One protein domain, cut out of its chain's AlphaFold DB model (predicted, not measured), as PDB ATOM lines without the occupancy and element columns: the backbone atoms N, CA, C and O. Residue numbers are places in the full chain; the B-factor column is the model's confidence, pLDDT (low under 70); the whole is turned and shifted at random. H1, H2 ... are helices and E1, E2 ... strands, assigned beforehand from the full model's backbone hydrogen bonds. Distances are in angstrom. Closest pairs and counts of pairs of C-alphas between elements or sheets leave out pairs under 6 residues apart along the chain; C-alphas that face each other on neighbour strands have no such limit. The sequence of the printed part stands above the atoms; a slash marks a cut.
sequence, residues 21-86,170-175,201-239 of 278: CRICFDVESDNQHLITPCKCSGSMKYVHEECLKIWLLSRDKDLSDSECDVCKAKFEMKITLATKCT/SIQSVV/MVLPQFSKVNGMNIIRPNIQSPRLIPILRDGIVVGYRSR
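AT A GLANCE: This is residues 21 to 86, 170 to 175 and 201 to 239 of the 278 residues of the protein "RING-CH-type domain-containing protein" of Stentor coeruleus (UniProt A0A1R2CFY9). Little regular structure: mostly loops around one helix, H2, in the middle, with two separate strand hairpins, E4-E5 and E2-E3, and strand E1 reaching one end of the long axis. The 111 printed residues, 41 in named elements, are mixed: H1 H2 E1 E2 E3 E4 E5, both two-stranded sheets antiparallel. It is compact, radius of gyration of the C-alphas 14.3 A, spanning 44 by 31 by 24 A.

HOW THE PARTS SIT: E4, residues 225 to 229, and E5, residues 232 to 237, form a hairpin, N 227 to O 235 at 2.8 A. H2, residues 49 to 58, is near E5; every O i to N i+4 pair in it is within hydrogen-bond range. E2, residues 206 to 209, and E3, residues 212 to 215, form a hairpin, N 214 to O 207 at 2.8 A. The closest C-alphas of H2 and E2, Leu 57 and Ser 207, are 6.7 A apart. E1, residues 77 to 84, pairs with no named strand. H1, residues 42 to 45, is apart from H2.

IN THESE COORDINATES: H2, 14.4 A, begins at C-alpha 49 (126.204, 134.857, 104.339). E1 measures 21.6 A; E5, 14.9 A, ends at C-alpha 237 (134.376, 143.850, 115.508).

THE WHOLE: Cuts leave C-alpha gaps of 24.7 A from 86 to 170 and 29.5 A from 175 to 201. H2 to E1 is a long link. Thirty residues have pLDDT under 70, among them 216 to 223.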
ATOM      1  N   CYS A  21     126.410 130.201 113.602       89.19
ATOM      2  CA  CYS A  21     127.430 130.744 112.720       89.19
ATOM      3  C   CYS A  21     128.817 130.654 113.366       89.19
ATOM      4  O   CYS A  21     129.070 131.262 114.404       89.19
ATOM      5  N   ARG A  22     129.770 129.999 112.695       88.38
ATOM      6  CA  ARG A  22     131.148 129.828 113.199       88.38
ATOM      7  C   ARG A  22     131.969 131.121 113.344       88.38
ATOM      8  O   ARG A  22     133.080 131.073 113.857       88.38
ATOM      9  N   ILE A  23     131.483 132.248 112.808       88.69
ATOM     10  CA  ILE A  23     132.193 133.541 112.823       88.69
ATOM     11  C   ILE A  23     131.692 134.433 113.959       88.69
ATOM     12  O   ILE A  23     132.498 135.011 114.683       88.69
ATOM     13  N   CYS A  24     130.373 134.596 114.088       86.00
ATOM     14  CA  CYS A  24     129.779 135.494 115.081       86.00
ATOM     15  C   CYS A  24     129.195 134.765 116.296       86.00
ATOM     16  O   CYS A  24     128.811 135.437 117.248       86.00
ATOM     17  N   PHE A  25     129.149 133.430 116.263       86.69
ATOM     18  CA  PHE A  25     128.587 132.578 117.312       86.69
ATOM     19  C   PHE A  25     127.112 132.876 117.626       86.69
ATOM     20  O   PHE A  25     126.660 132.685 118.750       86.69
ATOM     21  N   ASP A  26     126.363 133.332 116.619       83.69
ATOM     22  CA  ASP A  26     124.933 133.643 116.701       83.69
ATOM     23  C   ASP A  26     124.127 132.711 115.775       83.69
ATOM     24  O   ASP A  26     124.677 132.121 114.836       83.69
ATOM     25  N   VAL A  27     122.832 132.575 116.041       85.50
ATOM     26  CA  VAL A  27     121.928 131.631 115.362       85.50
ATOM     27  C   VAL A  27     121.322 132.231 114.092       85.50
ATOM     28  O   VAL A  27     121.514 133.411 113.775       85.50
ATOM     29  N   GLU A  28     120.624 131.415 113.306       83.62
ATOM     30  CA  GLU A  28     119.879 131.891 112.137       83.62
ATOM     31  C   GLU A  28     118.719 132.818 112.544       83.62
ATOM     32  O   GLU A  28     118.098 132.643 113.590       83.62
ATOM     33  N   SER A  29     118.419 133.825 111.720       78.75
ATOM     34  CA  SER A  29     117.249 134.695 111.907       78.75
ATOM     35  C   SER A  29     116.623 135.048 110.560       78.75
ATOM     36  O   SER A  29     117.300 134.960 109.540       78.75
ATOM     37  N   ASP A  30     115.375 135.524 110.549       73.75
ATOM     38  CA  ASP A  30     114.628 135.860 109.319       73.75
ATOM     39  C   ASP A  30     115.362 136.824 108.371       73.75
ATOM     40  O   ASP A  30     115.118 136.825 107.169       73.75
ATOM     41  N   ASN A  31     116.279 137.636 108.902       71.88
ATOM     42  CA  ASN A  31     117.057 138.605 108.129       71.88
ATOM     43  C   ASN A  31     118.494 138.145 107.827       71.88
ATOM     44  O   ASN A  31     119.231 138.884 107.177       71.88
ATOM     45  N   GLN A  32     118.939 137.006 108.366       73.81
ATOM     46  CA  GLN A  32     120.313 136.502 108.256       73.81
ATOM     47  C   GLN A  32     120.301 134.979 108.205       73.81
ATOM     48  O   GLN A  32     120.253 134.315 109.246       73.81
ATOM     49  N   HIS A  33     120.390 134.451 106.989       84.25
ATOM     50  CA  HIS A  33     120.362 133.018 106.745       84.25
ATOM     51  C   HIS A  33     121.739 132.379 106.926       84.25
ATOM     52  O   HIS A  33     122.774 132.968 106.586       84.25
ATOM     53  N   LEU A  34     121.750 131.159 107.459       89.06
ATOM     54  CA  LEU A  34     122.952 130.339 107.531       89.06
ATOM     55  C   LEU A  34     123.159 129.613 106.204       89.06
ATOM     56  O   LEU A  34     122.256 128.997 105.648       89.06
ATOM     57  N   ILE A  35     124.393 129.645 105.718       90.31
ATOM     58  CA  ILE A  35     124.829 128.929 104.525       90.31
ATOM     59  C   ILE A  35     125.897 127.896 104.878       90.31
ATOM     60  O   ILE A  35     126.597 128.009 105.887       90.31
ATOM     61  N   THR A  36     126.046 126.906 103.997       90.44
ATOM     62  CA  THR A  36     127.083 125.869 104.051       90.44
ATOM     63  C   THR A  36     128.055 126.014 102.878       90.44
ATOM     64  O   THR A  36     127.979 125.276 101.899       90.44
ATOM     65  N   PRO A  37     128.973 126.992 102.916       90.38
ATOM     66  CA  PRO A  37     129.711 127.464 101.740       90.38
ATOM     67  C   PRO A  37     130.831 126.511 101.292       90.38
ATOM     68  O   PRO A  37     131.491 126.741 100.285       90.38
ATOM     69  N   CYS A  38     131.131 125.483 102.083       91.12
ATOM     70  CA  CYS A  38     132.262 124.591 101.872       91.12
ATOM     71  C   CYS A  38     131.942 123.194 102.407       91.12
ATOM     72  O   CYS A  38     130.895 122.992 103.005       91.12
ATOM     73  N   LYS A  39     132.872 122.250 102.236       86.94
ATOM     74  CA  LYS A  39     132.715 120.835 102.613       86.94
ATOM     75  C   LYS A  39     133.082 120.536 104.074       86.94
ATOM     76  O   LYS A  39     133.463 119.411 104.388       86.94
ATOM     77  N   CYS A  40     133.081 121.545 104.946       86.94
ATOM     78  CA  CYS A  40     133.319 121.299 106.369       86.94
ATOM     79  C   CYS A  40     132.160 120.477 106.950       86.94
ATOM     80  O   CYS A  40     131.032 120.577 106.484       86.94
ATOM     81  N   SER A  41     132.439 119.681 107.976       83.94
ATOM     82  CA  SER A  41     131.440 118.906 108.715       83.94
ATOM     83  C   SER A  41     131.189 119.513 110.102       83.94
ATOM     84  O   SER A  41     131.916 120.405 110.549       83.94
ATOM     85  N   GLY A  42     130.130 119.059 110.778       84.88
ATOM     86  CA  GLY A  42     129.762 119.532 112.118       84.88
ATOM     87  C   GLY A  42     129.363 121.012 112.162       84.88
ATOM     88  O   GLY A  42     128.841 121.554 111.190       84.88
ATOM     89  N   SER A  43     129.618 121.685 113.287       82.06
ATOM     90  CA  SER A  43     129.281 123.105 113.500       82.06
ATOM     91  C   SER A  43     130.057 124.064 112.587       82.06
ATOM     92  O   SER A  43     129.567 125.137 112.244       82.06
ATOM     93  N   MET A  44     131.243 123.666 112.115       85.12
ATOM     94  CA  MET A  44     132.107 124.480 111.249       85.12
ATOM     95  C   MET A  44     131.569 124.667 109.826       85.12
ATOM     96  O   MET A  44     132.147 125.455 109.067       85.12
ATOM     97  N   LYS A  45     130.493 123.968 109.442       87.25
ATOM     98  CA  LYS A  45     129.867 124.123 108.124       87.25
ATOM     99  C   LYS A  45     128.914 125.313 108.044       87.25
ATOM    100  O   LYS A  45     128.742 125.834 106.951       87.25
ATOM    101  N   TYR A  46     128.365 125.779 109.167       89.56
ATOM    102  CA  TYR A  46     127.366 126.849 109.201       89.56
ATOM    103  C   TYR A  46     127.997 128.233 109.391       89.56
ATOM    104  O   TYR A  46     128.801 128.472 110.297       89.56
ATOM    105  N   VAL A  47     127.618 129.180 108.535       91.31
ATOM    106  CA  VAL A  47     128.050 130.580 108.622       91.31
ATOM    107  C   VAL A  47     126.985 131.496 108.033       91.31
ATOM    108  O   VAL A  47     126.366 131.134 107.039       91.31
ATOM    109  N   HIS A  48     126.763 132.683 108.601       91.38
ATOM    110  CA  HIS A  48     125.894 133.672 107.951       91.38
ATOM    111  C   HIS A  48     126.535 134.166 106.660       91.38
ATOM    112  O   HIS A  48     127.746 134.422 106.620       91.38
ATOM    113  N   GLU A  49     125.721 134.360 105.626       89.19
ATOM    114  CA  GLU A  49     126.204 134.857 104.339       89.19
ATOM    115  C   GLU A  49     126.943 136.201 104.499       89.19
ATOM    116  O   GLU A  49     128.070 136.345 104.021       89.19
ATOM    117  N   GLU A  50     126.387 137.160 105.247       88.31
ATOM    118  CA  GLU A  50     127.018 138.463 105.508       88.31
ATOM    119  C   GLU A  50     128.339 138.339 106.273       88.31
ATOM    120  O   GLU A  50     129.301 139.046 105.962       88.31
ATOM    121  N   CYS A  51     128.411 137.447 107.266       88.94
ATOM    122  CA  CYS A  51     129.634 137.233 108.039       88.94
ATOM    123  C   CYS A  51     130.756 136.708 107.145       88.94
ATOM    124  O   CYS A  51     131.885 137.199 107.219       88.94
ATOM    125  N   LEU A  52     130.444 135.750 106.267       90.88
ATOM    126  CA  LEU A  52     131.417 135.222 105.324       90.88
ATOM    127  C   LEU A  52     131.821 136.272 104.285       90.88
ATOM    128  O   LEU A  52     133.010 136.421 104.014       90.88
ATOM    129  N   LYS A  53     130.867 137.047 103.754       89.50
ATOM    130  CA  LYS A  53     131.146 138.161 102.836       89.50
ATOM    131  C   LYS A  53     132.130 139.155 103.454       89.50
ATOM    132  O   LYS A  53     133.143 139.474 102.838       89.50
ATOM    133  N   ILE A  54     131.874 139.607 104.680       87.31
ATOM    134  CA  ILE A  54     132.747 140.551 105.391       87.31
ATOM    135  C   ILE A  54     134.134 139.948 105.626       87.31
ATOM    136  O   ILE A  54     135.139 140.601 105.340       87.31
ATOM    137  N   TRP A  55     134.194 138.691 106.070       88.50
ATOM    138  CA  TRP A  55     135.461 137.994 106.261       88.50
ATOM    139  C   TRP A  55     136.264 137.910 104.962       88.50
ATOM    140  O   TRP A  55     137.427 138.302 104.948       88.50
ATOM    141  N   LEU A  56     135.648 137.491 103.853       88.56
ATOM    142  CA  LEU A  56     136.297 137.401 102.544       88.56
ATOM    143  C   LEU A  56     136.849 138.750 102.082       88.56
ATOM    144  O   LEU A  56     137.986 138.815 101.625       88.56
ATOM    145  N   LEU A  57     136.072 139.823 102.251       84.94
ATOM    146  CA  LEU A  57     136.471 141.176 101.857       84.94
ATOM    147  C   LEU A  57     137.564 141.777 102.742       84.94
ATOM    148  O   LEU A  57     138.229 142.714 102.309       84.94
ATOM    149  N   SER A  58     137.728 141.285 103.971       80.69
ATOM    150  CA  SER A  58     138.824 141.684 104.860       80.69
ATOM    151  C   SER A  58     140.171 141.071 104.467       80.69
ATOM    152  O   SER A  58     141.219 141.563 104.879       80.69
ATOM    153  N   ARG A  59     140.157 140.006 103.655       82.56
ATOM    154  CA  ARG A  59     141.379 139.355 103.182       82.56
ATOM    155  C   ARG A  59     141.970 140.145 102.021       82.56
ATOM    156  O   ARG A  59     141.259 140.529 101.098       82.56
ATOM    157  N   ASP A  60     143.291 140.291 102.009       77.50
ATOM    158  CA  ASP A  60     144.031 140.835 100.864       77.50
ATOM    159  C   ASP A  60     144.284 139.743  99.806       77.50
ATOM    160  O   ASP A  60     145.416 139.368  99.500       77.50
ATOM    161  N   LYS A  61     143.203 139.124  99.318       81.38
ATOM    162  CA  LYS A  61     143.238 138.081  98.285       81.38
ATOM    163  C   LYS A  61     142.170 138.343  97.232       81.38
ATOM    164  O   LYS A  61     141.174 139.013  97.503       81.38
ATOM    165  N   ASP A  62     142.387 137.805  96.035       81.94
ATOM    166  CA  ASP A  62     141.367 137.829  94.988       81.94
ATOM    167  C   ASP A  62     140.131 137.045  95.452       81.94
ATOM    168  O   ASP A  62     140.235 135.932  95.983       81.94
ATOM    169  N   LEU A  63     138.951 137.640  95.287       84.06
ATOM    170  CA  LEU A  63     137.695 136.984  95.623       84.06
ATOM    171  C   LEU A  63     137.488 135.743  94.754       84.06
ATOM    172  O   LEU A  63     136.990 134.750  95.268       84.06
ATOM    173  N   SER A  64     137.911 135.735  93.486       81.06
ATOM    174  CA  SER A  64     137.711 134.567  92.614       81.06
ATOM    175  C   SER A  64     138.475 133.318  93.073       81.06
ATOM    176  O   SER A  64     138.034 132.199  92.819       81.06
ATOM    177  N   ASP A  65     139.570 133.501  93.815       83.88
ATOM    178  CA  ASP A  65     140.401 132.424  94.369       83.88
ATOM    179  C   ASP A  65     140.168 132.190  95.863       83.88
ATOM    180  O   ASP A  65     140.969 131.568  96.564       83.88
ATOM    181  N   SER A  66     139.056 132.693  96.386       88.25
ATOM    182  CA  SER A  66     138.741 132.526  97.791       88.25
ATOM    183  C   SER A  66     138.370 131.084  98.131       88.25
ATOM    184  O   SER A  66     137.404 130.516  97.628       88.25
ATOM    185  N   GLU A  67     139.119 130.528  99.075       90.94
ATOM    186  CA  GLU A  67     138.924 129.186  99.622       90.94
ATOM    187  C   GLU A  67     138.658 129.215 101.131       90.94
ATOM    188  O   GLU A  67     139.022 130.176 101.833       90.94
ATOM    189  N   CYS A  68     138.045 128.136 101.618       90.44
ATOM    190  CA  CYS A  68     137.900 127.859 103.038       90.44
ATOM    191  C   CYS A  68     139.278 127.684 103.686       90.44
ATOM    192  O   CYS A  68     140.123 126.939 103.208       90.44
ATOM    193  N   ASP A  69     139.486 128.321 104.829       89.50
ATOM    194  CA  ASP A  69     140.683 128.200 105.661       89.50
ATOM    195  C   ASP A  69     140.911 126.790 106.226       89.50
ATOM    196  O   ASP A  69     142.057 126.339 106.240       89.50
ATOM    197  N   VAL A  70     139.835 126.104 106.622       90.44
ATOM    198  CA  VAL A  70     139.857 124.738 107.169       90.44
ATOM    199  C   VAL A  70     139.997 123.681 106.069       90.44
ATOM    200  O   VAL A  70     141.026 123.021 105.969       90.44
ATOM    201  N   CYS A  71     138.978 123.518 105.218       89.75
ATOM    202  CA  CYS A  71     138.920 122.405 104.259       89.75
ATOM    203  C   CYS A  71     139.540 122.705 102.884       89.75
ATOM    204  O   CYS A  71     139.529 121.835 102.017       89.75
ATOM    205  N   LYS A  72     140.021 123.935 102.648       92.12
ATOM    206  CA  LYS A  72     140.600 124.399 101.367       92.12
ATOM    207  C   LYS A  72     139.684 124.291 100.141       92.12
ATOM    208  O   LYS A  72     140.117 124.541  99.023       92.12
ATOM    209  N   ALA A  73     138.401 123.973 100.320       88.00
ATOM    210  CA  ALA A  73     137.439 124.013  99.226       88.00
ATOM    211  C   ALA A  73     137.257 125.458  98.733       88.00
ATOM    212  O   ALA A  73     137.084 126.372  99.546       88.00
ATOM    213  N   LYS A  74     137.279 125.653  97.409       88.56
ATOM    214  CA  LYS A  74     136.956 126.941  96.783       88.56
ATOM    215  C   LYS A  74     135.490 127.289  97.032       88.56
ATOM    216  O   LYS A  74     134.628 126.418  96.935       88.56
ATOM    217  N   PHE A  75     135.224 128.553  97.345       88.94
ATOM    218  CA  PHE A  75     133.861 129.046  97.499       88.94
ATOM    219  C   PHE A  75     133.229 129.293  96.131       88.94
ATOM    220  O   PHE A  75     133.822 129.941  95.269       88.94
ATOM    221  N   GLU A  76     132.000 128.822  95.941       84.81
ATOM    222  CA  GLU A  76     131.233 129.102  94.732       84.81
ATOM    223  C   GLU A  76     130.489 130.430  94.876       84.81
ATOM    224  O   GLU A  76     129.575 130.562  95.692       84.81
ATOM    225  N   MET A  77     130.865 131.424  94.072       86.56
ATOM    226  CA  MET A  77     130.333 132.783  94.181       86.56
ATOM    227  C   MET A  77     129.749 133.273  92.863       86.56
ATOM    228  O   MET A  77     130.352 133.113  91.803       86.56
ATOM    229  N   LYS A  78     128.581 133.914  92.937       80.12
ATOM    230  CA  LYS A  78     127.955 134.612  91.810       80.12
ATOM    231  C   LYS A  78     128.131 136.106  92.029       80.12
ATOM    232  O   LYS A  78     127.555 136.654  92.961       80.12
ATOM    233  N   ILE A  79     128.943 136.752  91.193       81.81
ATOM    234  CA  ILE A  79     129.251 138.186  91.285       81.81
ATOM    235  C   ILE A  79     128.620 138.902  90.093       81.81
ATOM    236  O   ILE A  79     128.900 138.563  88.944       81.81
ATOM    237  N   THR A  80     127.811 139.925  90.368       74.50
ATOM    238  CA  THR A  80     127.227 140.804  89.349       74.50
ATOM    239  C   THR A  80     127.933 142.157  89.380       74.50
ATOM    240  O   THR A  80     127.884 142.886  90.375       74.50
ATOM    241  N   LEU A  81     128.601 142.494  88.277       78.88
ATOM    242  CA  LEU A  81     129.303 143.764  88.097       78.88
ATOM    243  C   LEU A  81     128.450 144.710  87.255       78.88
ATOM    244  O   LEU A  81     127.923 144.304  86.220       78.88
ATOM    245  N   ALA A  82     128.367 145.978  87.655       72.31
ATOM    246  CA  ALA A  82     127.837 147.028  86.794       72.31
ATOM    247  C   ALA A  82     128.901 148.092  86.550       72.31
ATOM    248  O   ALA A  82     129.605 148.536  87.458       72.31
ATOM    249  N   THR A  83     129.003 148.526  85.296       68.75
ATOM    250  CA  THR A  83     129.813 149.697  84.962       68.75
ATOM    251  C   THR A  83     128.987 150.931  85.272       68.75
ATOM    252  O   THR A  83     127.980 151.185  84.613       68.75
ATOM    253  N   LYS A  84     129.406 151.696  86.277       65.00
ATOM    254  CA  LYS A  84     128.754 152.947  86.641       65.00
ATOM    255  C   LYS A  84     129.685 154.090  86.270       65.00
ATOM    256  O   LYS A  84     130.764 154.253  86.838       65.00
ATOM    257  N   CYS A  85     129.279 154.890  85.291       62.75
ATOM    258  CA  CYS A  85     130.008 156.103  84.944       62.75
ATOM    259  C   CYS A  85     129.458 157.248  85.806       62.75
ATOM    260  O   CYS A  85     128.469 157.893  85.463       62.75
ATOM    261  N   THR A  86     130.035 157.437  86.997       56.50
ATOM    262  CA  THR A  86     129.658 158.524  87.911       56.50
ATOM    263  C   THR A  86     130.661 159.667  87.838       56.50
ATOM    264  O   THR A  86     131.746 159.575  88.401       56.50
ATOM    265  N   SER A 170     126.548 136.772  95.793       80.94
ATOM    266  CA  SER A 170     126.080 135.729  96.705       80.94
ATOM    267  C   SER A 170     127.011 134.525  96.730       80.94
ATOM    268  O   SER A 170     127.691 134.221  95.741       80.94
ATOM    269  N   ILE A 171     127.054 133.864  97.887       85.38
ATOM    270  CA  ILE A 171     127.883 132.681  98.136       85.38
ATOM    271  C   ILE A 171     126.958 131.466  98.170       85.38
ATOM    272  O   ILE A 171     125.999 131.438  98.937       85.38
ATOM    273  N   GLN A 172     127.219 130.479  97.317       85.19
ATOM    274  CA  GLN A 172     126.365 129.300  97.192       85.19
ATOM    275  C   GLN A 172     126.661 128.282  98.295       85.19
ATOM    276  O   GLN A 172     127.816 128.038  98.648       85.19
ATOM    277  N   SER A 173     125.600 127.677  98.828       81.38
ATOM    278  CA  SER A 173     125.701 126.528  99.719       81.38
ATOM    279  C   SER A 173     126.000 125.260  98.921       81.38
ATOM    280  O   SER A 173     125.429 125.005  97.862       81.38
ATOM    281  N   VAL A 174     126.899 124.442  99.454       81.44
ATOM    282  CA  VAL A 174     127.163 123.093  98.960       81.44
ATOM    283  C   VAL A 174     126.151 122.150  99.607       81.44
ATOM    284  O   VAL A 174     125.911 122.225 100.817       81.44
ATOM    285  N   VAL A 175     125.567 121.250  98.814       72.19
ATOM    286  CA  VAL A 175     124.681 120.190  99.313       72.19
ATOM    287  C   VAL A 175     125.508 119.203 100.137       72.19
ATOM    288  O   VAL A 175     126.478 118.632  99.637       72.19
ATOM    289  N   MET A 201     138.799 143.626 112.481       64.12
ATOM    290  CA  MET A 201     138.802 143.269 111.067       64.12
ATOM    291  C   MET A 201     138.748 144.549 110.230       64.12
ATOM    292  O   MET A 201     137.698 145.183 110.137       64.12
ATOM    293  N   VAL A 202     139.876 144.941 109.637       64.75
ATOM    294  CA  VAL A 202     139.964 146.108 108.745       64.75
ATOM    295  C   VAL A 202     139.558 145.708 107.331       64.75
ATOM    296  O   VAL A 202     139.941 144.655 106.827       64.75
ATOM    297  N   LEU A 203     138.779 146.561 106.676       62.44
ATOM    298  CA  LEU A 203     138.227 146.315 105.357       62.44
ATOM    299  C   LEU A 203     138.946 147.225 104.325       62.44
ATOM    300  O   LEU A 203     138.678 148.425 104.316       62.44
ATOM    301  N   PRO A 204     139.761 146.708 103.380       64.12
ATOM    302  CA  PRO A 204     140.462 147.524 102.365       64.12
ATOM    303  C   PRO A 204     139.534 148.184 101.330       64.12
ATOM    304  O   PRO A 204     138.679 147.517 100.780       64.12
ATOM    305  N   GLN A 205     139.711 149.461 100.971       56.97
ATOM    306  CA  GLN A 205     138.773 150.191 100.084       56.97
ATOM    307  C   GLN A 205     138.443 149.498  98.739       56.97
ATOM    308  O   GLN A 205     137.337 149.670  98.222       56.97
ATOM    309  N   PHE A 206     139.361 148.690  98.205       64.62
ATOM    310  CA  PHE A 206     139.206 147.963  96.945       64.62
ATOM    311  C   PHE A 206     139.324 146.451  97.166       64.62
ATOM    312  O   PHE A 206     140.118 146.004  97.991       64.62
ATOM    313  N   SER A 207     138.581 145.670  96.380       69.12
ATOM    314  CA  SER A 207     138.736 144.212  96.284       69.12
ATOM    315  C   SER A 207     139.218 143.809  94.899       69.12
ATOM    316  O   SER A 207     138.850 144.441  93.911       69.12
ATOM    317  N   LYS A 208     140.013 142.738  94.817       74.44
ATOM    318  CA  LYS A 208     140.399 142.133  93.538       74.44
ATOM    319  C   LYS A 208     139.389 141.057  93.148       74.44
ATOM    320  O   LYS A 208     139.029 140.236  93.988       74.44
ATOM    321  N   VAL A 209     138.924 141.101  91.903       73.50
ATOM    322  CA  VAL A 209     138.133 140.041  91.263       73.50
ATOM    323  C   VAL A 209     138.754 139.766  89.900       73.50
ATOM    324  O   VAL A 209     138.768 140.658  89.048       73.50
ATOM    325  N   ASN A 210     139.267 138.554  89.681       74.88
ATOM    326  CA  ASN A 210     139.951 138.172  88.437       74.88
ATOM    327  C   ASN A 210     141.085 139.152  88.056       74.88
ATOM    328  O   ASN A 210     141.217 139.559  86.901       74.88
ATOM    329  N   GLY A 211     141.864 139.600  89.041       69.88
ATOM    330  CA  GLY A 211     142.977 140.536  88.867       69.88
ATOM    331  C   GLY A 211     142.589 142.010  88.683       69.88
ATOM    332  O   GLY A 211     143.479 142.856  88.592       69.88
ATOM    333  N   MET A 212     141.297 142.354  88.653       67.56
ATOM    334  CA  MET A 212     140.822 143.740  88.537       67.56
ATOM    335  C   MET A 212     140.450 144.321  89.905       67.56
ATOM    336  O   MET A 212     139.756 143.664  90.677       67.56
ATOM    337  N   ASN A 213     140.855 145.565  90.187       70.19
ATOM    338  CA  ASN A 213     140.419 146.293  91.385       70.19
ATOM    339  C   ASN A 213     138.977 146.799  91.203       70.19
ATOM    340  O   ASN A 213     138.691 147.509  90.239       70.19
ATOM    341  N   ILE A 214     138.091 146.463  92.140       72.31
ATOM    342  CA  ILE A 214     136.660 146.791  92.124       72.31
ATOM    343  C   ILE A 214     136.276 147.467  93.443       72.31
ATOM    344  O   ILE A 214     136.725 147.063  94.521       72.31
ATOM    345  N   ILE A 215     135.439 148.505  93.356       71.12
ATOM    346  CA  ILE A 215     134.870 149.176  94.530       71.12
ATOM    347  C   ILE A 215     133.870 148.227  95.194       71.12
ATOM    348  O   ILE A 215     132.979 147.684  94.533       71.12
ATOM    349  N   ARG A 216     134.027 148.016  96.501       65.94
ATOM    350  CA  ARG A 216     133.148 147.130  97.267       65.94
ATOM    351  C   ARG A 216     131.778 147.762  97.521       65.94
ATOM    352  O   ARG A 216     131.711 148.970  97.747       65.94
ATOM    353  N   PRO A 217     130.710 146.950  97.588       66.06
ATOM    354  CA  PRO A 217     129.416 147.426  98.044       66.06
ATOM    355  C   PRO A 217     129.467 147.775  99.539       66.06
ATOM    356  O   PRO A 217     130.250 147.205 100.304       66.06
ATOM    357  N   ASN A 218     128.596 148.691  99.967       65.06
ATOM    358  CA  ASN A 218     128.351 148.923 101.387       65.06
ATOM    359  C   ASN A 218     127.584 147.718 101.941       65.06
ATOM    360  O   ASN A 218     126.424 147.501 101.599       65.06
ATOM    361  N   ILE A 219     128.259 146.910 102.751       65.19
ATOM    362  CA  ILE A 219     127.650 145.765 103.422       65.19
ATOM    363  C   ILE A 219     127.310 146.215 104.831       65.19
ATOM    364  O   ILE A 219     128.118 146.860 105.480       65.19
ATOM    365  N   GLN A 220     126.128 145.879 105.328       64.75
ATOM    366  CA  GLN A 220     125.764 146.105 106.720       64.75
ATOM    367  C   GLN A 220     125.470 144.746 107.341       64.75
ATOM    368  O   GLN A 220     124.435 144.152 107.063       64.75
ATOM    369  N   SER A 221     126.389 144.230 108.162       64.88
ATOM    370  CA  SER A 221     126.058 143.091 109.022       64.88
ATOM    371  C   SER A 221     125.361 143.619 110.274       64.88
ATOM    372  O   SER A 221     125.951 144.440 110.978       64.88
ATOM    373  N   PRO A 222     124.146 143.153 110.604       62.34
ATOM    374  CA  PRO A 222     123.438 143.621 111.792       62.34
ATOM    375  C   PRO A 222     124.105 143.166 113.096       62.34
ATOM    376  O   PRO A 222     123.860 143.752 114.150       62.34
ATOM    377  N   ARG A 223     124.917 142.102 113.055       67.94
ATOM    378  CA  ARG A 223     125.482 141.433 114.241       67.94
ATOM    379  C   ARG A 223     126.947 141.752 114.487       67.94
ATOM    380  O   ARG A 223     127.387 141.666 115.628       67.94
ATOM    381  N   LEU A 224     127.678 142.198 113.472       71.56
ATOM    382  CA  LEU A 224     128.999 142.783 113.663       71.56
ATOM    383  C   LEU A 224     128.875 144.280 113.947       71.56
ATOM    384  O   LEU A 224     128.054 144.971 113.351       71.56
ATOM    385  N   ILE A 225     129.693 144.796 114.862       75.06
ATOM    386  CA  ILE A 225     129.696 146.229 115.170       75.06
ATOM    387  C   ILE A 225     130.595 146.920 114.137       75.06
ATOM    388  O   ILE A 225     131.798 146.630 114.126       75.06
ATOM    389  N   PRO A 226     130.061 147.808 113.276       72.00
ATOM    390  CA  PRO A 226     130.876 148.535 112.314       72.00
ATOM    391  C   PRO A 226     131.786 149.536 113.028       72.00
ATOM    392  O   PRO A 226     131.398 150.182 114.002       72.00
ATOM    393  N   ILE A 227     132.996 149.692 112.507       70.94
ATOM    394  CA  ILE A 227     133.940 150.741 112.884       70.94
ATOM    395  C   ILE A 227     133.900 151.788 111.779       70.94
ATOM    396  O   ILE A 227     134.092 151.466 110.605       70.94
ATOM    397  N   LEU A 228     133.627 153.035 112.156       67.06
ATOM    398  CA  LEU A 228     133.414 154.145 111.233       67.06
ATOM    399  C   LEU A 228     134.602 155.110 111.265       67.06
ATOM    400  O   LEU A 228     135.103 155.449 112.337       67.06
ATOM    401  N   ARG A 229     135.007 155.594 110.090       52.53
ATOM    402  CA  ARG A 229     135.906 156.743 109.917       52.53
ATOM    403  C   ARG A 229     135.277 157.666 108.878       52.53
ATOM    404  O   ARG A 229     134.948 157.203 107.791       52.53
ATOM    405  N   ASP A 230     135.037 158.924 109.236       54.03
ATOM    406  CA  ASP A 230     134.396 159.925 108.363       54.03
ATOM    407  C   ASP A 230     133.038 159.477 107.780       54.03
ATOM    408  O   ASP A 230     132.696 159.761 106.635       54.03
ATOM    409  N   GLY A 231     132.258 158.722 108.564       55.47
ATOM    410  CA  GLY A 231     130.956 158.182 108.145       55.47
ATOM    411  C   GLY A 231     131.025 156.950 107.232       55.47
ATOM    412  O   GLY A 231     129.983 156.418 106.856       55.47
ATOM    413  N   ILE A 232     132.225 156.458 106.909       59.56
ATOM    414  CA  ILE A 232     132.449 155.262 106.087       59.56
ATOM    415  C   ILE A 232     132.841 154.085 106.985       59.56
ATOM    416  O   ILE A 232     133.645 154.234 107.907       59.56
ATOM    417  N   VAL A 233     132.294 152.895 106.712       67.06
ATOM    418  CA  VAL A 233     132.668 151.669 107.429       67.06
ATOM    419  C   VAL A 233     134.064 151.221 106.994       67.06
ATOM    420  O   VAL A 233     134.277 150.854 105.840       67.06
ATOM    421  N   VAL A 234     135.013 151.237 107.930       71.69
ATOM    422  CA  VAL A 234     136.412 150.833 107.710       71.69
ATOM    423  C   VAL A 234     136.726 149.440 108.249       71.69
ATOM    424  O   VAL A 234     137.793 148.897 107.971       71.69
ATOM    425  N   GLY A 235     135.814 148.845 109.015       67.94
ATOM    426  CA  GLY A 235     136.017 147.534 109.609       67.94
ATOM    427  C   GLY A 235     134.864 147.089 110.492       67.94
ATOM    428  O   GLY A 235     133.876 147.805 110.649       67.94
ATOM    429  N   TYR A 236     135.015 145.912 111.088       73.06
ATOM    430  CA  TYR A 236     134.045 145.330 112.007       73.06
ATOM    431  C   TYR A 236     134.734 144.696 113.211       73.06
ATOM    432  O   TYR A 236     135.867 144.221 113.121       73.06
ATOM    433  N   ARG A 237     134.015 144.651 114.332       71.88
ATOM    434  CA  ARG A 237     134.376 143.850 115.508       71.88
ATOM    435  C   ARG A 237     133.222 142.938 115.913       71.88
ATOM    436  O   ARG A 237     132.056 143.254 115.651       71.88
ATOM    437  N   SER A 238     133.546 141.828 116.570       67.56
ATOM    438  CA  SER A 238     132.549 140.981 117.224       67.56
ATOM    439  C   SER A 238     131.810 141.772 118.306       67.56
ATOM    440  O   SER A 238     132.365 142.676 118.943       67.56
ATOM    441  N   ARG A 239     130.524 141.459 118.503       66.31
ATOM    442  CA  ARG A 239     129.826 141.905 119.710       66.31
ATOM    443  C   ARG A 239     130.475 141.209 120.910       66.31
ATOM    444  O   ARG A 239     130.827 140.037 120.788       66.31
TER     445      ARG A 239